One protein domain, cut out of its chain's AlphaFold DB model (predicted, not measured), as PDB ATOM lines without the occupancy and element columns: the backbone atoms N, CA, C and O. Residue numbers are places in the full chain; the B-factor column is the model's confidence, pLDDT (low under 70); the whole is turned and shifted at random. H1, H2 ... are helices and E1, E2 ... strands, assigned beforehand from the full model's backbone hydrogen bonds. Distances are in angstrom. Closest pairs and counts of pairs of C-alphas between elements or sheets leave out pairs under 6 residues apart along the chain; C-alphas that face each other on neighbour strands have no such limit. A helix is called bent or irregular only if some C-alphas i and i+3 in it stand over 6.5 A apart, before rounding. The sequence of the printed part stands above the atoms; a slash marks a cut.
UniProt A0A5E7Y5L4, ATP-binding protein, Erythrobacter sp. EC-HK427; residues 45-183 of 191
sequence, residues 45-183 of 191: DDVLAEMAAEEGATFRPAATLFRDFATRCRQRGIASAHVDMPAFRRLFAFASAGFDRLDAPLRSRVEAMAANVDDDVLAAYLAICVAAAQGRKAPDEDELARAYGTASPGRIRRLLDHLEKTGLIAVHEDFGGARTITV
ATOM      1  N   ASP A  45     -25.172 -13.552   6.386       92.69
ATOM      2  CA  ASP A  45     -24.505 -12.269   6.605       92.69
ATOM      3  C   ASP A  45     -22.986 -12.384   6.444       92.69
ATOM      4  O   ASP A  45     -22.384 -11.538   5.785       92.69
ATOM      5  N   ASP A  46     -22.374 -13.471   6.931       93.62
ATOM      6  CA  ASP A  46     -20.933 -13.711   6.762       93.62
ATOM      7  C   ASP A  46     -20.551 -13.829   5.280       93.62
ATOM      8  O   ASP A  46     -19.579 -13.228   4.827       93.62
ATOM      9  N   VAL A  47     -21.343 -14.566   4.491       96.56
ATOM     10  CA  VAL A  47     -21.098 -14.715   3.045       96.56
ATOM     11  C   VAL A  47     -21.218 -13.369   2.331       96.56
ATOM     12  O   VAL A  47     -20.416 -13.063   1.449       96.56
ATOM     13  N   LEU A  48     -22.211 -12.559   2.696       96.50
ATOM     14  CA  LEU A  48     -22.415 -11.238   2.104       96.50
ATOM     15  C   LEU A  48     -21.295 -10.267   2.474       96.50
ATOM     16  O   LEU A  48     -20.829  -9.542   1.597       96.50
ATOM     17  N   ALA A  49     -20.850 -10.275   3.730       94.69
ATOM     18  CA  ALA A  49     -19.734  -9.463   4.199       94.69
ATOM     19  C   ALA A  49     -18.433  -9.834   3.471       94.69
ATOM     20  O   ALA A  49     -17.749  -8.956   2.947       94.69
ATOM     21  N   GLU A  50     -18.135 -11.132   3.346       95.44
ATOM     22  CA  GLU A  50     -16.994 -11.628   2.567       95.44
ATOM     23  C   GLU A  50     -17.070 -11.166   1.105       95.44
ATOM     24  O   GLU A  50     -16.096 -10.647   0.565       95.44
ATOM     25  N   MET A  51     -18.235 -11.311   0.466       97.00
ATOM     26  CA  MET A  51     -18.430 -10.883  -0.920       97.00
ATOM     27  C   MET A  51     -18.317  -9.367  -1.098       97.00
ATOM     28  O   MET A  51     -17.838  -8.921  -2.139       97.00
ATOM     29  N   ALA A  52     -18.795  -8.578  -0.137       95.12
ATOM     30  CA  ALA A  52     -18.742  -7.119  -0.170       95.12
ATOM     31  C   ALA A  52     -17.317  -6.585   0.047       95.12
ATOM     32  O   ALA A  52     -16.969  -5.540  -0.499       95.12
ATOM     33  N   ALA A  53     -16.488  -7.317   0.796       93.94
ATOM     34  CA  ALA A  53     -15.081  -6.995   1.013       93.94
ATOM     35  C   ALA A  53     -14.191  -7.260  -0.219       93.94
ATOM     36  O   ALA A  53     -13.043  -6.813  -0.252       93.94
ATOM     37  N   GLU A  54     -14.690  -7.971  -1.235       96.12
ATOM     38  CA  GLU A  54     -13.944  -8.227  -2.468       96.12
ATOM     39  C   GLU A  54     -13.738  -6.955  -3.296       96.12
ATOM     40  O   GLU A  54     -14.641  -6.134  -3.490       96.12
ATOM     41  N   GLU A  55     -12.544  -6.824  -3.868       92.62
ATOM     42  CA  GLU A  55     -12.225  -5.700  -4.737       92.62
ATOM     43  C   GLU A  55     -13.168  -5.659  -5.951       92.62
ATOM     44  O   GLU A  55     -13.367  -6.643  -6.666       92.62
ATOM     45  N   GLY A  56     -13.784  -4.496  -6.176       93.81
ATOM     46  CA  GLY A  56     -14.712  -4.287  -7.285       93.81
ATOM     47  C   GLY A  56     -16.066  -4.990  -7.136       93.81
ATOM     48  O   GLY A  56     -16.817  -5.041  -8.112       93.81
ATOM     49  N   ALA A  57     -16.418  -5.515  -5.954       95.69
ATOM     50  CA  ALA A  57     -17.640  -6.294  -5.762       95.69
ATOM     51  C   ALA A  57     -18.907  -5.566  -6.238       95.69
ATOM     52  O   ALA A  57     -19.699  -6.141  -6.984       95.69
ATOM     53  N   THR A  58     -19.057  -4.290  -5.883       95.31
ATOM     54  CA  THR A  58     -20.202  -3.434  -6.237       95.31
ATOM     55  C   THR A  58     -20.272  -3.056  -7.719       95.31
ATOM     56  O   THR A  58     -21.324  -2.642  -8.199       95.31
ATOM     57  N   PHE A  59     -19.186  -3.240  -8.476       95.56
ATOM     58  CA  PHE A  59     -19.150  -3.016  -9.925       95.56
ATOM     59  C   PHE A  59     -19.605  -4.248 -10.716       95.56
ATOM     60  O   PHE A  59     -19.835  -4.168 -11.927       95.56
ATOM     61  N   ARG A  60     -19.733  -5.408 -10.057       96.88
ATOM     62  CA  ARG A  60     -20.185  -6.643 -10.701       96.88
ATOM     63  C   ARG A  60     -21.704  -6.612 -10.922       96.88
ATOM     64  O   ARG A  60     -22.448  -6.118 -10.078       96.88
ATOM     65  N   PRO A  61     -22.214  -7.208 -12.017       96.12
ATOM     66  CA  PRO A  61     -23.654  -7.331 -12.223       96.12
ATOM     67  C   PRO A  61     -24.338  -8.097 -11.081       96.12
ATOM     68  O   PRO A  61     -23.881  -9.177 -10.698       96.12
ATOM     69  N   ALA A  62     -25.493  -7.610 -10.616       94.69
ATOM     70  CA  ALA A  62     -26.245  -8.229  -9.516       94.69
ATOM     71  C   ALA A  62     -26.557  -9.722  -9.749       94.69
ATOM     72  O   ALA A  62     -26.458 -10.530  -8.834       94.69
ATOM     73  N   ALA A  63     -26.859 -10.122 -10.991       97.12
ATOM     74  CA  ALA A  63     -27.104 -11.527 -11.339       97.12
ATOM     75  C   ALA A  63     -25.856 -12.423 -11.219       97.12
ATOM     76  O   ALA A  63     -25.967 -13.633 -11.014       97.12
ATOM     77  N   THR A  64     -24.660 -11.857 -11.380       98.25
ATOM     78  CA  THR A  64     -23.395 -12.572 -11.166       98.25
ATOM     79  C   THR A  64     -23.128 -12.724  -9.677       98.25
ATOM     80  O   THR A  64     -22.892 -13.841  -9.230       98.25
ATOM     81  N   LEU A  65     -23.272 -11.636  -8.916       98.00
ATOM     82  CA  LEU A  65     -23.150 -11.647  -7.459       98.00
ATOM     83  C   LEU A  65     -24.123 -12.644  -6.813       98.00
ATOM     84  O   LEU A  65     -23.707 -13.488  -6.034       98.00
ATOM     85  N   PHE A  66     -25.398 -12.635  -7.204       98.44
ATOM     86  CA  PHE A  66     -26.396 -13.551  -6.646       98.44
ATOM     87  C   PHE A  66     -26.082 -15.032  -6.911       98.44
ATOM     88  O   PHE A  66     -26.311 -15.889  -6.059       98.44
ATOM     89  N   ARG A  67     -25.537 -15.359  -8.093       98.31
ATOM     90  CA  ARG A  67     -25.107 -16.732  -8.407       98.31
ATOM     91  C   ARG A  67     -23.905 -17.157  -7.572       98.31
ATOM     92  O   ARG A  67     -23.870 -18.303  -7.126       98.31
ATOM     93  N   ASP A  68     -22.950 -16.256  -7.371       98.38
ATOM     94  CA  ASP A  68     -21.793 -16.493  -6.508       98.38
ATOM     95  C   ASP A  68     -22.244 -16.718  -5.055       98.38
ATOM     96  O   ASP A  68     -21.983 -17.776  -4.485       98.38
ATOM     97  N   PHE A  69     -23.079 -15.821  -4.525       98.50
ATOM     98  CA  PHE A  69     -23.732 -15.956  -3.220       98.50
ATOM     99  C   PHE A  69     -24.391 -17.328  -3.032       98.50
ATOM    100  O   PHE A  69     -24.059 -18.069  -2.106       98.50
ATOM    101  N   ALA A  70     -25.282 -17.719  -3.951       97.50
ATOM    102  CA  ALA A  70     -25.973 -19.002  -3.869       97.50
ATOM    103  C   ALA A  70     -25.002 -20.194  -3.936       97.50
ATOM    104  O   ALA A  70     -25.247 -21.232  -3.318       97.50
ATOM    105  N   THR A  71     -23.898 -20.061  -4.675       97.88
ATOM    106  CA  THR A  71     -22.859 -21.095  -4.774       97.88
ATOM    107  C   THR A  71     -22.104 -21.240  -3.454       97.88
ATOM    108  O   THR A  71     -21.985 -22.361  -2.952       97.88
ATOM    109  N   ARG A  72     -21.673 -20.130  -2.844       97.38
ATOM    110  CA  ARG A  72     -20.980 -20.119  -1.544       97.38
ATOM    111  C   ARG A  72     -21.857 -20.670  -0.426       97.38
ATOM    112  O   ARG A  72     -21.406 -21.532   0.329       97.38
ATOM    113  N   CYS A  73     -23.127 -20.261  -0.374       97.25
ATOM    114  CA  CYS A  73     -24.089 -20.788   0.595       97.25
ATOM    115  C   CYS A  73     -24.237 -22.309   0.467       97.25
ATOM    116  O   CYS A  73     -24.110 -23.021   1.459       97.25
ATOM    117  N   ARG A  74     -24.395 -22.845  -0.753       96.38
ATOM    118  CA  ARG A  74     -24.487 -24.304  -0.976       96.38
ATOM    119  C   ARG A  74     -23.223 -25.054  -0.563       96.38
ATOM    120  O   ARG A  74     -23.329 -26.120   0.036       96.38
ATOM    121  N   GLN A  75     -22.041 -24.517  -0.866       95.81
ATOM    122  CA  GLN A  75     -20.766 -25.141  -0.494       95.81
ATOM    123  C   GLN A  75     -20.607 -25.229   1.032       95.81
ATOM    124  O   GLN A  75     -20.209 -26.275   1.555       95.81
ATOM    125  N   ARG A  76     -21.003 -24.169   1.747       95.50
ATOM    126  CA  ARG A  76     -20.982 -24.094   3.218       95.50
ATOM    127  C   ARG A  76     -22.165 -24.822   3.870       95.50
ATOM    128  O   ARG A  76     -22.099 -25.160   5.044       95.50
ATOM    129  N   GLY A  77     -23.197 -25.166   3.099       95.00
ATOM    130  CA  GLY A  77     -24.442 -25.769   3.583       95.00
ATOM    131  C   GLY A  77     -25.341 -24.790   4.338       95.00
ATOM    132  O   GLY A  77     -26.122 -25.217   5.176       95.00
ATOM    133  N   ILE A  78     -25.227 -23.498   4.030       96.06
ATOM    134  CA  ILE A  78     -26.045 -22.417   4.585       96.06
ATOM    135  C   ILE A  78     -27.375 -22.376   3.830       96.06
ATOM    136  O   ILE A  78     -27.408 -22.305   2.595       96.06
ATOM    137  N   ALA A  79     -28.488 -22.403   4.563       93.38
ATOM    138  CA  ALA A  79     -29.820 -22.322   3.981       93.38
ATOM    139  C   ALA A  79     -30.109 -20.906   3.449       93.38
ATOM    140  O   ALA A  79     -30.410 -19.995   4.211       93.38
ATOM    141  N   SER A  80     -30.074 -20.726   2.124       95.56
ATOM    142  CA  SER A  80     -30.307 -19.424   1.472       95.56
ATOM    143  C   SER A  80     -31.473 -19.421   0.476       95.56
ATOM    144  O   SER A  80     -31.615 -18.487  -0.307       95.56
ATOM    145  N   ALA A  81     -32.305 -20.470   0.459       93.06
ATOM    146  CA  ALA A  81     -33.397 -20.620  -0.514       93.06
ATOM    147  C   ALA A  81     -34.494 -19.544  -0.394       93.06
ATOM    148  O   ALA A  81     -35.233 -19.317  -1.346       93.06
ATOM    149  N   HIS A  82     -34.590 -18.892   0.767       93.19
ATOM    150  CA  HIS A  82     -35.521 -17.798   1.036       93.19
ATOM    151  C   HIS A  82     -35.025 -16.439   0.514       93.19
ATOM    152  O   HIS A  82     -35.800 -15.491   0.468       93.19
ATOM    153  N   VAL A  83     -33.744 -16.327   0.139       97.50
ATOM    154  CA  VAL A  83     -33.157 -15.084  -0.368       97.50
ATOM    155  C   VAL A  83     -33.343 -15.039  -1.880       97.50
ATOM    156  O   VAL A  83     -32.623 -15.701  -2.631       97.50
ATOM    157  N   ASP A  84     -34.324 -14.266  -2.331       97.12
ATOM    158  CA  ASP A  84     -34.529 -13.971  -3.744       97.12
ATOM    159  C   ASP A  84     -33.643 -12.802  -4.218       97.12
ATOM    160  O   ASP A  84     -32.807 -12.276  -3.482       97.12
ATOM    161  N   MET A  85     -33.774 -12.414  -5.490       96.62
ATOM    162  CA  MET A  85     -32.945 -11.350  -6.066       96.62
ATOM    163  C   MET A  85     -33.165  -9.979  -5.393       96.62
ATOM    164  O   MET A  85     -32.165  -9.326  -5.086       96.62
ATOM    165  N   PRO A  86     -34.409  -9.513  -5.157       96.12
ATOM    166  CA  PRO A  86     -34.646  -8.298  -4.376       96.12
ATOM    167  C   PRO A  86     -34.039  -8.355  -2.968       96.12
ATOM    168  O   PRO A  86     -33.281  -7.459  -2.600       96.12
ATOM    169  N   ALA A  87     -34.289  -9.428  -2.210       96.75
ATOM    170  CA  ALA A  87     -33.734  -9.588  -0.868       96.75
ATOM    171  C   ALA A  87     -32.201  -9.564  -0.893       96.75
ATOM    172  O   ALA A  87     -31.579  -8.847  -0.111       96.75
ATOM    173  N   PHE A  88     -31.587 -10.271  -1.846       97.94
ATOM    174  CA  PHE A  88     -30.140 -10.273  -2.030       97.94
ATOM    175  C   PHE A  88     -29.581  -8.873  -2.287       97.94
ATOM    176  O   PHE A  88     -28.597  -8.494  -1.659       97.94
ATOM    177  N   ARG A  89     -30.186  -8.097  -3.196       96.81
ATOM    178  CA  ARG A  89     -29.717  -6.736  -3.509       96.81
ATOM    179  C   ARG A  89     -29.688  -5.860  -2.269       96.81
ATOM    180  O   ARG A  89     -28.697  -5.173  -2.038       96.81
ATOM    181  N   ARG A  90     -30.750  -5.927  -1.467       97.00
ATOM    182  CA  ARG A  90     -30.852  -5.165  -0.225       97.00
ATOM    183  C   ARG A  90     -29.809  -5.617   0.786       97.00
ATOM    184  O   ARG A  90     -29.025  -4.793   1.239       97.00
ATOM    185  N   LEU A  91     -29.731  -6.914   1.075       96.62
ATOM    186  CA  LEU A  91     -28.746  -7.464   2.010       96.62
ATOM    187  C   LEU A  91     -27.299  -7.143   1.589       96.62
ATOM    188  O   LEU A  91     -26.481  -6.726   2.407       96.62
ATOM    189  N   PHE A  92     -26.990  -7.254   0.296       97.56
ATOM    190  CA  PHE A  92     -25.680  -6.908  -0.247       97.56
ATOM    191  C   PHE A  92     -25.382  -5.404  -0.157       97.56
ATOM    192  O   PHE A  92     -24.233  -5.026   0.075       97.56
ATOM    193  N   ALA A  93     -26.391  -4.537  -0.291       97.38
ATOM    194  CA  ALA A  93     -26.246  -3.098  -0.074       97.38
ATOM    195  C   ALA A  93     -25.882  -2.770   1.384       97.38
ATOM    196  O   ALA A  93     -24.988  -1.954   1.611       97.38
ATOM    197  N   PHE A  94     -26.506  -3.443   2.359       96.69
ATOM    198  CA  PHE A  94     -26.134  -3.326   3.777       96.69
ATOM    199  C   PHE A  94     -24.688  -3.766   4.025       96.69
ATOM    200  O   PHE A  94     -23.917  -3.015   4.627       96.69
ATOM    201  N   ALA A  95     -24.289  -4.926   3.500       95.00
ATOM    202  CA  ALA A  95     -22.913  -5.403   3.620       95.00
ATOM    203  C   ALA A  95     -21.902  -4.434   2.973       95.00
ATOM    204  O   ALA A  95     -20.892  -4.084   3.578       95.00
ATOM    205  N   SER A  96     -22.203  -3.921   1.774       94.44
ATOM    206  CA  SER A  96     -21.311  -3.028   1.012       94.44
ATOM    207  C   SER A  96     -21.135  -1.638   1.632       94.44
ATOM    208  O   SER A  96     -20.133  -0.974   1.375       94.44
ATOM    209  N   ALA A  97     -22.089  -1.185   2.446       93.94
ATOM    210  CA  ALA A  97     -22.020   0.102   3.138       93.94
ATOM    211  C   ALA A  97     -21.217   0.053   4.456       93.94
ATOM    212  O   ALA A  97     -20.990   1.088   5.092       93.94
ATOM    213  N   GLY A  98     -20.786  -1.136   4.891       86.44
ATOM    214  CA  GLY A  98     -20.142  -1.334   6.191       86.44
ATOM    215  C   GLY A  98     -21.101  -1.069   7.353       86.44
ATOM    216  O   GLY A  98     -20.760  -0.360   8.303       86.44
ATOM    217  N   PHE A  99     -22.334  -1.564   7.217       87.75
ATOM    218  CA  PHE A  99     -23.428  -1.424   8.179       87.75
ATOM    219  C   PHE A  99     -23.221  -2.224   9.482       87.75
ATOM    220  O   PHE A  99     -23.780  -1.924  10.540       87.75
ATOM    221  N   ASP A 100     -22.360  -3.232   9.427       86.69
ATOM    222  CA  ASP A 100     -21.847  -3.996  10.562       86.69
ATOM    223  C   ASP A 100     -21.123  -3.112  11.599       86.69
ATOM    224  O   ASP A 100     -21.110  -3.435  12.786       86.69
ATOM    225  N   ARG A 101     -20.627  -1.938  11.186       84.75
ATOM    226  CA  ARG A 101     -19.930  -0.969  12.050       84.75
ATOM    227  C   ARG A 101     -20.840  -0.191  13.010       84.75
ATOM    228  O   ARG A 101     -20.325   0.532  13.858       84.75
ATOM    229  N   LEU A 102     -22.164  -0.286  12.863       88.31
ATOM    230  CA  LEU A 102     -23.122   0.405  13.733       88.31
ATOM    231  C   LEU A 102     -23.391  -0.371  15.027       88.31
ATOM    232  O   LEU A 102     -23.379  -1.605  15.051       88.31
ATOM    233  N   ASP A 103     -23.686   0.349  16.107       88.88
ATOM    234  CA  ASP A 103     -24.222  -0.258  17.324       88.88
ATOM    235  C   ASP A 103     -25.696  -0.671  17.140       88.88
ATOM    236  O   ASP A 103     -26.337  -0.327  16.149       88.88
ATOM    237  N   ALA A 104     -26.245  -1.460  18.069       88.44
ATOM    238  CA  ALA A 104     -27.606  -1.982  17.920       88.44
ATOM    239  C   ALA A 104     -28.692  -0.880  17.832       88.44
ATOM    240  O   ALA A 104     -29.545  -0.985  16.947       88.44
ATOM    241  N   PRO A 105     -28.684   0.182  18.668       88.56
ATOM    242  CA  PRO A 105     -29.667   1.262  18.562       88.56
ATOM    243  C   PRO A 105     -29.618   2.014  17.226       88.56
ATOM    244  O   PRO A 105     -30.666   2.217  16.605       88.56
ATOM    245  N   LEU A 106     -28.426   2.406  16.751       89.69
ATOM    246  CA  LEU A 106     -28.281   3.085  15.461       89.69
ATOM    247  C   LEU A 106     -28.616   2.147  14.307       89.69
ATOM    248  O   LEU A 106     -29.289   2.564  13.366       89.69
ATOM    249  N   ARG A 107     -28.215   0.875  14.398       91.69
ATOM    250  CA  ARG A 107     -28.539  -0.154  13.406       91.69
ATOM    251  C   ARG A 107     -30.043  -0.240  13.169       91.69
ATOM    252  O   ARG A 107     -30.485  -0.016  12.046       91.69
ATOM    253  N   SER A 108     -30.836  -0.468  14.217       92.12
ATOM    254  CA  SER A 108     -32.296  -0.577  14.083       92.12
ATOM    255  C   SER A 108     -32.933   0.708  13.544       92.12
ATOM    256  O   SER A 108     -33.892   0.663  12.771       92.12
ATOM    257  N   ARG A 109     -32.393   1.874  13.916       92.00
ATOM    258  CA  ARG A 109     -32.871   3.163  13.407       92.00
ATOM    259  C   ARG A 109     -32.618   3.310  11.907       92.00
ATOM    260  O   ARG A 109     -33.539   3.682  11.179       92.00
ATOM    261  N   VAL A 110     -31.400   3.020  11.453       94.12
ATOM    262  CA  VAL A 110     -31.018   3.125  10.039       94.12
ATOM    263  C   VAL A 110     -31.730   2.065   9.197       94.12
ATOM    264  O   VAL A 110     -32.189   2.386   8.106       94.12
ATOM    265  N   GLU A 111     -31.916   0.843   9.705       94.81
ATOM    266  CA  GLU A 111     -32.755  -0.193   9.074       94.81
ATOM    267  C   GLU A 111     -34.173   0.316   8.791       94.81
ATOM    268  O   GLU A 111     -34.674   0.185   7.673       94.81
ATOM    269  N   ALA A 112     -34.807   0.956   9.780       94.75
ATOM    270  CA  ALA A 112     -36.144   1.518   9.618       94.75
ATOM    271  C   ALA A 112     -36.179   2.653   8.578       94.75
ATOM    272  O   ALA A 112     -37.135   2.760   7.811       94.75
ATOM    273  N   MET A 113     -35.138   3.488   8.525       94.38
ATOM    274  CA  MET A 113     -35.015   4.561   7.529       94.38
ATOM    275  C   MET A 113     -34.796   4.004   6.116       94.38
ATOM    276  O   MET A 113     -35.400   4.482   5.159       94.38
ATOM    277  N   ALA A 114     -33.997   2.946   5.992       95.50
ATOM    278  CA  ALA A 114     -33.692   2.272   4.735       95.50
ATOM    279  C   ALA A 114     -34.879   1.498   4.137       95.50
ATOM    280  O   ALA A 114     -34.851   1.165   2.949       95.50
ATOM    281  N   ALA A 115     -35.918   1.196   4.922       94.69
ATOM    282  CA  ALA A 115     -37.050   0.373   4.494       94.69
ATOM    283  C   ALA A 115     -37.761   0.902   3.235       94.69
ATOM    284  O   ALA A 115     -38.207   0.103   2.417       94.69
ATOM    285  N   ASN A 116     -37.816   2.227   3.061       91.75
ATOM    286  CA  ASN A 116     -38.491   2.882   1.933       91.75
ATOM    287  C   ASN A 116     -37.522   3.477   0.899       91.75
ATOM    288  O   ASN A 116     -37.925   4.302   0.084       91.75
ATOM    289  N   VAL A 117     -36.244   3.104   0.959       96.75
ATOM    290  CA  VAL A 117     -35.228   3.571   0.012       96.75
ATOM    291  C   VAL A 117     -35.117   2.580  -1.141       96.75
ATOM    292  O   VAL A 117     -35.003   1.369  -0.909       96.75
ATOM    293  N   ASP A 118     -35.125   3.114  -2.363       96.12
ATOM    294  CA  ASP A 118     -34.979   2.345  -3.597       96.12
ATOM    295  C   ASP A 118     -33.635   1.600  -3.641       96.12
ATOM    296  O   ASP A 118     -32.582   2.109  -3.239       96.12
ATOM    297  N   ASP A 119     -33.668   0.367  -4.146       94.69
ATOM    298  CA  ASP A 119     -32.528  -0.555  -4.115       94.69
ATOM    299  C   ASP A 119     -31.291  -0.038  -4.875       94.69
ATOM    300  O   ASP A 119     -30.169  -0.433  -4.562       94.69
ATOM    301  N   ASP A 120     -31.471   0.815  -5.887       94.38
ATOM    302  CA  ASP A 120     -30.387   1.342  -6.723       94.38
ATOM    303  C   ASP A 120     -29.553   2.419  -6.020       94.38
ATOM    304  O   ASP A 120     -28.379   2.595  -6.353       94.38
ATOM    305  N   VAL A 121     -30.127   3.108  -5.032       96.69
ATOM    306  CA  VAL A 121     -29.449   4.144  -4.237       96.69
ATOM    307  C   VAL A 121     -29.190   3.723  -2.791       96.69
ATOM    308  O   VAL A 121     -28.413   4.379  -2.093       96.69
ATOM    309  N   LEU A 122     -29.779   2.607  -2.351       97.62
ATOM    310  CA  LEU A 122     -29.718   2.107  -0.978       97.62
ATOM    311  C   LEU A 122     -28.289   1.995  -0.429       97.62
ATOM    312  O   LEU A 122     -28.014   2.516   0.648       97.62
ATOM    313  N   ALA A 123     -27.367   1.357  -1.154       96.88
ATOM    314  CA  ALA A 123     -25.994   1.161  -0.673       96.88
ATOM    315  C   ALA A 123     -25.281   2.498  -0.407       96.88
ATOM    316  O   ALA A 123     -24.589   2.664   0.597       96.88
ATOM    317  N   ALA A 124     -25.496   3.479  -1.283       97.00
ATOM    318  CA  ALA A 124     -24.900   4.797  -1.145       97.00
ATOM    319  C   ALA A 124     -25.543   5.605  -0.007       97.00
ATOM    320  O   ALA A 124     -24.838   6.257   0.762       97.00
ATOM    321  N   TYR A 125     -26.867   5.516   0.143       97.69
ATOM    322  CA  TYR A 125     -27.581   6.105   1.274       97.69
ATOM    323  C   TYR A 125     -27.102   5.530   2.615       97.69
ATOM    324  O   TYR A 125     -26.818   6.281   3.551       97.69
ATOM    325  N   LEU A 126     -26.938   4.208   2.700       97.25
ATOM    326  CA  LEU A 126     -26.422   3.538   3.890       97.25
ATOM    327  C   LEU A 126     -24.986   3.969   4.210       97.25
ATOM    328  O   LEU A 126     -24.687   4.214   5.374       97.25
ATOM    329  N   ALA A 127     -24.117   4.140   3.209       96.38
ATOM    330  CA  ALA A 127     -22.758   4.644   3.428       96.38
ATOM    331  C   ALA A 127     -22.756   6.057   4.046       96.38
ATOM    332  O   ALA A 127     -21.959   6.348   4.939       96.38
ATOM    333  N   ILE A 128     -23.689   6.922   3.630       96.19
ATOM    334  CA  ILE A 128     -23.887   8.244   4.240       96.19
ATOM    335  C   ILE A 128     -24.380   8.107   5.687       96.19
ATOM    336  O   ILE A 128     -23.849   8.775   6.573       96.19
ATOM    337  N   CYS A 129     -25.347   7.222   5.947       95.69
ATOM    338  CA  CYS A 129     -25.845   6.964   7.302       95.69
ATOM    339  C   CYS A 129     -24.737   6.456   8.232       95.69
ATOM    340  O   CYS A 129     -24.629   6.922   9.362       95.69
ATOM    341  N   VAL A 130     -23.888   5.540   7.752       94.62
ATOM    342  CA  VAL A 130     -22.748   5.011   8.513       94.62
ATOM    343  C   VAL A 130     -21.724   6.106   8.805       94.62
ATOM    344  O   VAL A 130     -21.237   6.196   9.929       94.62
ATOM    345  N   ALA A 131     -21.424   6.977   7.837       93.81
ATOM    346  CA  ALA A 131     -20.545   8.118   8.070       93.81
ATOM    347  C   ALA A 131     -21.117   9.080   9.126       93.81
ATOM    348  O   ALA A 131     -20.404   9.450  10.061       93.81
ATOM    349  N   ALA A 132     -22.403   9.424   9.020       92.94
ATOM    350  CA  ALA A 132     -23.084  10.296   9.975       92.94
ATOM    351  C   ALA A 132     -23.102   9.692  11.389       92.94
ATOM    352  O   ALA A 132     -22.769  10.372  12.355       92.94
ATOM    353  N   ALA A 133     -23.405   8.397  11.507       90.12
ATOM    354  CA  ALA A 133     -23.392   7.659  12.768       90.12
ATOM    355  C   ALA A 133     -22.007   7.614  13.442       90.12
ATOM    356  O   ALA A 133     -21.915   7.495  14.656       90.12
ATOM    357  N   GLN A 134     -20.929   7.740  12.664       89.31
ATOM    358  CA  GLN A 134     -19.550   7.823  13.158       89.31
ATOM    359  C   GLN A 134     -19.108   9.265  13.472       89.31
ATOM    360  O   GLN A 134     -17.917   9.513  13.665       89.31
ATOM    361  N   GLY A 135     -20.027  10.236  13.451       88.75
ATOM    362  CA  GLY A 135     -19.721  11.652  13.670       88.75
ATOM    363  C   GLY A 135     -18.959  12.313  12.515       88.75
ATOM    364  O   GLY A 135     -18.421  13.411  12.672       88.75
ATOM    365  N   ARG A 136     -18.882  11.670  11.341       91.50
ATOM    366  CA  ARG A 136     -18.242  12.252  10.155       91.50
ATOM    367  C   ARG A 136     -19.224  13.159   9.422       91.50
ATOM    368  O   ARG A 136     -20.397  12.836   9.271       91.50
ATOM    369  N   LYS A 137     -18.713  14.271   8.880       90.25
ATOM    370  CA  LYS A 137     -19.502  15.220   8.072       90.25
ATOM    371  C   LYS A 137     -20.034  14.614   6.769       90.25
ATOM    372  O   LYS A 137     -21.052  15.070   6.268       90.25
ATOM    373  N   ALA A 138     -19.319  13.655   6.185       90.81
ATOM    374  CA  ALA A 138     -19.700  12.946   4.968       90.81
ATOM    375  C   ALA A 138     -18.817  11.693   4.795       90.81
ATOM    376  O   ALA A 138     -17.708  11.660   5.341       90.81
ATOM    377  N   PRO A 139     -19.252  10.692   4.007       92.25
ATOM    378  CA  PRO A 139     -18.334   9.699   3.466       92.25
ATOM    379  C   PRO A 139     -17.359  10.372   2.494       92.25
ATOM    380  O   PRO A 139     -17.724  11.354   1.825       92.25
ATOM    381  N   ASP A 140     -16.140   9.837   2.410       89.88
ATOM    382  CA  ASP A 140     -15.183  10.266   1.390       89.88
ATOM    383  C   ASP A 140     -15.666   9.871  -0.023       89.88
ATOM    384  O   ASP A 140     -16.648   9.136  -0.195       89.88
ATOM    385  N   GLU A 141     -15.043  10.448  -1.054       88.62
ATOM    386  CA  GLU A 141     -15.481  10.240  -2.439       88.62
ATOM    387  C   GLU A 141     -15.346   8.771  -2.858       88.62
ATOM    388  O   GLU A 141     -16.255   8.236  -3.493       88.62
ATOM    389  N   ASP A 142     -14.274   8.103  -2.430       90.94
ATOM    390  CA  ASP A 142     -13.988   6.713  -2.775       90.94
ATOM    391  C   ASP A 142     -14.934   5.727  -2.070       90.94
ATOM    392  O   ASP A 142     -15.365   4.744  -2.669       90.94
ATOM    393  N   GLU A 143     -15.294   5.972  -0.811       92.50
ATOM    394  CA  GLU A 143     -16.269   5.205  -0.033       92.50
ATOM    395  C   GLU A 143     -17.637   5.266  -0.707       92.50
ATOM    396  O   GLU A 143     -18.254   4.225  -0.947       92.50
ATOM    397  N   LEU A 144     -18.079   6.464  -1.097       93.62
ATOM    398  CA  LEU A 144     -19.357   6.640  -1.781       93.62
ATOM    399  C   LEU A 144     -19.343   6.039  -3.197       93.62
ATOM    400  O   LEU A 144     -20.312   5.398  -3.605       93.62
ATOM    401  N   ALA A 145     -18.240   6.202  -3.934       94.00
ATOM    402  CA  ALA A 145     -18.021   5.609  -5.252       94.00
ATOM    403  C   ALA A 145     -18.058   4.078  -5.212       94.00
ATOM    404  O   ALA A 145     -18.747   3.453  -6.025       94.00
ATOM    405  N   ARG A 146     -17.373   3.473  -4.233       94.56
ATOM    406  CA  ARG A 146     -17.404   2.027  -3.996       94.56
ATOM    407  C   ARG A 146     -18.805   1.566  -3.633       94.56
ATOM    408  O   ARG A 146     -19.296   0.662  -4.296       94.56
ATOM    409  N   ALA A 147     -19.474   2.189  -2.664       95.06
ATOM    410  CA  ALA A 147     -20.818   1.779  -2.254       95.06
ATOM    411  C   ALA A 147     -21.833   1.863  -3.409       95.06
ATOM    412  O   ALA A 147     -22.652   0.964  -3.581       95.06
ATOM    413  N   TYR A 148     -21.749   2.907  -4.240       95.50
ATOM    414  CA  TYR A 148     -22.640   3.088  -5.388       95.50
ATOM    415  C   TYR A 148     -22.226   2.283  -6.638       95.50
ATOM    416  O   TYR A 148     -22.986   2.200  -7.602       95.50
ATOM    417  N   GLY A 149     -21.021   1.702  -6.657       95.06
ATOM    418  CA  GLY A 149     -20.506   0.945  -7.802       95.06
ATOM    419  C   GLY A 149     -20.228   1.822  -9.027       95.06
ATOM    420  O   GLY A 149     -20.520   1.439 -10.164       95.06
ATOM    421  N   THR A 150     -19.697   3.035  -8.830       94.81
ATOM    422  CA  THR A 150     -19.352   3.936  -9.937       94.81
ATOM    423  C   THR A 150     -18.017   4.636  -9.740       94.81
ATOM    424  O   THR A 150     -17.695   5.069  -8.648       94.81
ATOM    425  N   ALA A 151     -17.272   4.821 -10.832       93.25
ATOM    426  CA  ALA A 151     -16.074   5.663 -10.874       93.25
ATOM    427  C   ALA A 151     -16.355   7.055 -11.475       93.25
ATOM    428  O   ALA A 151     -15.431   7.797 -11.787       93.25
ATOM    429  N   SER A 152     -17.625   7.396 -11.737       95.38
ATOM    430  CA  SER A 152     -18.001   8.649 -12.396       95.38
ATOM    431  C   SER A 152     -18.374   9.726 -11.370       95.38
ATOM    432  O   SER A 152     -19.453   9.631 -10.777       95.38
ATOM    433  N   PRO A 153     -17.596  10.820 -11.246       92.50
ATOM    434  CA  PRO A 153     -17.938  11.921 -10.343       92.50
ATOM    435  C   PRO A 153     -19.289  12.561 -10.688       92.50
ATOM    436  O   PRO A 153     -20.050  12.969  -9.816       92.50
ATOM    437  N   GLY A 154     -19.638  12.608 -11.979       95.69
ATOM    438  CA  GLY A 154     -20.933  13.119 -12.431       95.69
ATOM    439  C   GLY A 154     -22.118  12.265 -11.970       95.69
ATOM    440  O   GLY A 154     -23.183  12.812 -11.693       95.69
ATOM    441  N   ARG A 155     -21.947  10.939 -11.854       95.69
ATOM    442  CA  ARG A 155     -22.984  10.057 -11.295       95.69
ATOM    443  C   ARG A 155     -23.138  10.255  -9.792       95.69
ATOM    444  O   ARG A 155     -24.268  10.266  -9.326       95.69
ATOM    445  N   ILE A 156     -22.041  10.490  -9.074       95.50
ATOM    446  CA  ILE A 156     -22.074  10.807  -7.641       95.50
ATOM    447  C   ILE A 156     -22.821  12.116  -7.380       95.50
ATOM    448  O   ILE A 156     -23.705  12.142  -6.533       95.50
ATOM    449  N   ARG A 157     -22.547  13.179  -8.147       94.06
ATOM    450  CA  ARG A 157     -23.289  14.447  -8.013       94.06
ATOM    451  C   ARG A 157     -24.791  14.255  -8.235       94.06
ATOM    452  O   ARG A 157     -25.582  14.625  -7.383       94.06
ATOM    453  N   ARG A 158     -25.180  13.578  -9.324       96.06
ATOM    454  CA  ARG A 158     -26.597  13.289  -9.626       96.06
ATOM    455  C   ARG A 158     -27.281  12.444  -8.553       96.06
ATOM    456  O   ARG A 158     -28.460  12.650  -8.289       96.06
ATOM    457  N   LEU A 159     -26.562  11.480  -7.980       96.50
ATOM    458  CA  LEU A 159     -27.047  10.673  -6.867       96.50
ATOM    459  C   LEU A 159     -27.343  11.559  -5.653       96.50
ATOM    460  O   LEU A 159     -28.429  11.463  -5.096       96.50
ATOM    461  N   LEU A 160     -26.409  12.428  -5.263       95.94
ATOM    462  CA  LEU A 160     -26.600  13.329  -4.124       95.94
ATOM    463  C   LEU A 160     -27.767  14.290  -4.365       95.94
ATOM    464  O   LEU A 160     -28.631  14.395  -3.502       95.94
ATOM    465  N   ASP A 161     -27.861  14.878  -5.563       96.75
ATOM    466  CA  ASP A 161     -28.999  15.722  -5.952       96.75
ATOM    467  C   ASP A 161     -30.334  14.967  -5.827       96.75
ATOM    468  O   ASP A 161     -31.357  15.538  -5.455       96.75
ATOM    469  N   HIS A 162     -30.354  13.682  -6.196       97.44
ATOM    470  CA  HIS A 162     -31.549  12.846  -6.115       97.44
ATOM    471  C   HIS A 162     -31.920  12.508  -4.665       97.44
ATOM    472  O   HIS A 162     -33.085  12.646  -4.289       97.44
ATOM    473  N   LEU A 163     -30.944  12.114  -3.845       97.31
ATOM    474  CA  LEU A 163     -31.149  11.842  -2.420       97.31
ATOM    475  C   LEU A 163     -31.619  13.099  -1.668       97.31
ATOM    476  O   LEU A 163     -32.465  13.012  -0.783       97.31
ATOM    477  N   GLU A 164     -31.117  14.276  -2.041       97.12
ATOM    478  CA  GLU A 164     -31.541  15.542  -1.442       97.12
ATOM    479  C   GLU A 164     -32.964  15.926  -1.865       97.12
ATOM    480  O   GLU A 164     -33.809  16.223  -1.022       97.12
ATOM    481  N   LYS A 165     -33.291  15.834  -3.162       97.19
ATOM    482  CA  LYS A 165     -34.650  16.113  -3.667       97.19
ATOM    483  C   LYS A 165     -35.717  15.181  -3.096       97.19
ATOM    484  O   LYS A 165     -36.879  15.573  -3.019       97.19
ATOM    485  N   THR A 166     -35.342  13.958  -2.736       96.00
ATOM    486  CA  THR A 166     -36.234  12.982  -2.092       96.00
ATOM    487  C   THR A 166     -36.309  13.159  -0.573       96.00
ATOM    488  O   THR A 166     -37.104  12.483   0.075       96.00
ATOM    489  N   GLY A 167     -35.534  14.086   0.001       95.31
ATOM    490  CA  GLY A 167     -35.518  14.372   1.435       95.31
ATOM    491  C   GLY A 167     -34.784  13.324   2.274       95.31
ATOM    492  O   GLY A 167     -34.919  13.325   3.495       95.31
ATOM    493  N   LEU A 168     -34.017  12.426   1.646       96.44
ATOM    494  CA  LEU A 168     -33.227  11.412   2.349       96.44
ATOM    495  C   LEU A 168     -31.980  12.009   3.005       96.44
ATOM    496  O   LEU A 168     -31.516  11.487   4.018       96.44
ATOM    497  N   ILE A 169     -31.442  13.087   2.435       96.56
ATOM    498  CA  ILE A 169     -30.288  13.824   2.959       96.56
ATOM    499  C   ILE A 169     -30.486  15.335   2.783       96.56
ATOM    500  O   ILE A 169     -31.325  15.764   1.998       96.56
ATOM    501  N   ALA A 170     -29.662  16.130   3.463       95.81
ATOM    502  CA  ALA A 170     -29.464  17.550   3.175       95.81
ATOM    503  C   ALA A 170     -27.972  17.825   2.962       95.81
ATOM    504  O   ALA A 170     -27.151  17.446   3.806       95.81
ATOM    505  N   VAL A 171     -27.609  18.478   1.859       94.19
ATOM    506  CA  VAL A 171     -26.213  18.752   1.498       94.19
ATOM    507  C   VAL A 171     -25.913  20.231   1.716       94.19
ATOM    508  O   VAL A 171     -26.605  21.111   1.224       94.19
ATOM    509  N   HIS A 172     -24.857  20.510   2.473       91.31
ATOM    510  CA  HIS A 172     -24.368  21.860   2.725       91.31
ATOM    511  C   HIS A 172     -22.926  21.957   2.240       91.31
ATOM    512  O   HIS A 172     -22.066  21.189   2.675       91.31
ATOM    513  N   GLU A 173     -22.656  22.893   1.337       87.38
ATOM    514  CA  GLU A 173     -21.300  23.193   0.883       87.38
ATOM    515  C   GLU A 173     -20.750  24.392   1.659       87.38
ATOM    516  O   GLU A 173     -21.335  25.476   1.667       87.38
ATOM    517  N   ASP A 174     -19.609  24.193   2.315       81.00
ATOM    518  CA  ASP A 174     -18.870  25.267   2.964       81.00
ATOM    519  C   ASP A 174     -18.102  26.078   1.902       81.00
ATOM    520  O   ASP A 174     -17.681  25.553   0.868       81.00
ATOM    521  N   PHE A 175     -17.804  27.351   2.187       71.06
ATOM    522  CA  PHE A 175     -17.062  28.252   1.282       71.06
ATOM    523  C   PHE A 175     -15.671  27.738   0.847       71.06
ATOM    524  O   PHE A 175     -15.090  28.266  -0.099       71.06
ATOM    525  N   GLY A 176     -15.127  26.723   1.525       73.44
ATOM    526  CA  GLY A 176     -13.870  26.049   1.178       73.44
ATOM    527  C   GLY A 176     -14.015  24.823   0.267       73.44
ATOM    528  O   GLY A 176     -13.025  24.134   0.043       73.44
ATOM    529  N   GLY A 177     -15.224  24.509  -0.217       72.50
ATOM    530  CA  GLY A 177     -15.506  23.333  -1.053       72.50
ATOM    531  C   GLY A 177     -15.674  22.022  -0.277       72.50
ATOM    532  O   GLY A 177     -15.832  20.962  -0.879       72.50
ATOM    533  N   ALA A 178     -15.645  22.072   1.058       78.69
ATOM    534  CA  ALA A 178     -15.966  20.923   1.895       78.69
ATOM    535  C   ALA A 178     -17.487  20.730   1.951       78.69
ATOM    536  O   ALA A 178     -18.227  21.688   2.169       78.69
ATOM    537  N   ARG A 179     -17.947  19.485   1.791       86.69
ATOM    538  CA  ARG A 179     -19.367  19.135   1.916       86.69
ATOM    539  C   ARG A 179     -19.674  18.584   3.307       86.69
ATOM    540  O   ARG A 179     -18.952  17.725   3.816       86.69
ATOM    541  N   THR A 180     -20.787  19.023   3.873       91.81
ATOM    542  CA  THR A 180     -21.417  18.432   5.051       91.81
ATOM    543  C   THR A 180     -22.754  17.840   4.621       91.81
ATOM    544  O   THR A 180     -23.580  18.533   4.033       91.81
ATOM    545  N   ILE A 181     -22.964  16.552   4.876       94.69
ATOM    546  CA  ILE A 181     -24.197  15.836   4.556       94.69
ATOM    547  C   ILE A 181     -24.893  15.480   5.866       94.69
ATOM    548  O   ILE A 181     -24.323  14.803   6.717       94.69
ATOM    549  N   THR A 182     -26.137  15.923   6.008       94.25
ATOM    550  CA  THR A 182     -26.992  15.601   7.154       94.25
ATOM    551  C   THR A 182     -28.030  14.569   6.736       94.25
ATOM    552  O   THR A 182     -28.557  14.640   5.627       94.25
ATOM    553  N   VAL A 183     -28.332  13.613   7.615       95.06
ATOM    554  CA  VAL A 183     -29.379  12.610   7.393       95.06
ATOM    555  C   VAL A 183     -30.530  12.890   8.363       95.06
ATOM    556  O   VAL A 183     -30.349  12.692   9.572       95.06
TER     557      VAL A 183
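Overview. This is residues 45 to 183 of the 191 residues of the protein "ATP-binding protein" of Erythrobacter sp. EC-HK427 (UniProt A0A5E7Y5L4). An elongated row of short helices: at one end H1, H2 and H3 pack together as a cluster, H3 joins this to H5 in the middle, with H4 and H6 on opposite sides of H5, and at the other end lie H7 and a small two-stranded hairpin, E1 and E2. The printed part has 139 residues, with seven named helices followed by two named strands, H1 to H7, then E1 and E2, an antiparallel sheet; the class is mostly helix. The whole is compact by its radius of gyration of the C-alphas, 15.4 A, and the C-alphas span 54 by 33 by 23 A.

Arrangement. E1, residues 170 to 173, and E2, residues 179 to 182, form an antiparallel hairpin at 160 degrees, with N 172 and O 180 at 2.8 A and N 182 and O 170 at 2.9 A, both within hydrogen-bond range. The closest C-alphas of E1 and H7, residues 153 to 165, are those of Ala 170 and Glu 164, 5.4 A apart. The closest C-alphas of E2 and H5, residues 119 to 133, are those of Thr 182 and Ala 132, 7.2 A apart. H5 and H7 are close but not clearly touching, with C-alphas 121 and 159 at 7.4 A. H5 and H6, residues 141 to 148, touch as a helical hairpin at a steep tilt of 42 degrees, opposite ways, closest at C-alphas 124 and 148, 5.1 A. H4, residues 104 to 114, and H5 form another helical hairpin, closest at C-alphas 114 and 122, 7.0 A, with a shallow tilt of 34 degrees, only just short of steep. H5 touches H3, residues 85 to 96, at a shallow tilt of 27 degrees, the same way, with C-alphas 93 and 123 closest at 4.3 A. H3, with residues 91 to 96 alone, touches H1, residues 45 to 52, about perpendicular at 74 degrees, with C-alphas 96 and 52 closest at 5.0 A. H2, residues 62 to 76, touches H1 with residues 69 to 73 alone, closest at C-alphas 69 and 47, 6.9 A. H2 and H7 are apart. In H1, H2, H3, H4, H6 and H7 every O i to N i+4 pair is within hydrogen-bond range; in H5, 9 of 11 are.

Along the chain. H1 begins at C-alpha 45, (-24.505, -12.269, 6.605), and E2 ends at C-alpha 182, (-26.992, 15.601, 7.154). H2 is 21.0 A long, H5 20.9 A, H7 18.5 A, H3 16.0 A and H4 15.1 A. H5 is irregular: C-alphas 120 and 123 are 7.5 A apart.

Size, cuts and confidence. The two C-alphas farthest apart, those of Gly 77 and Phe 175, are 54.6 A apart. The printed part has no cut and no long link. The mean pLDDT of the printed part is 93.8, and no printed residue is under 70.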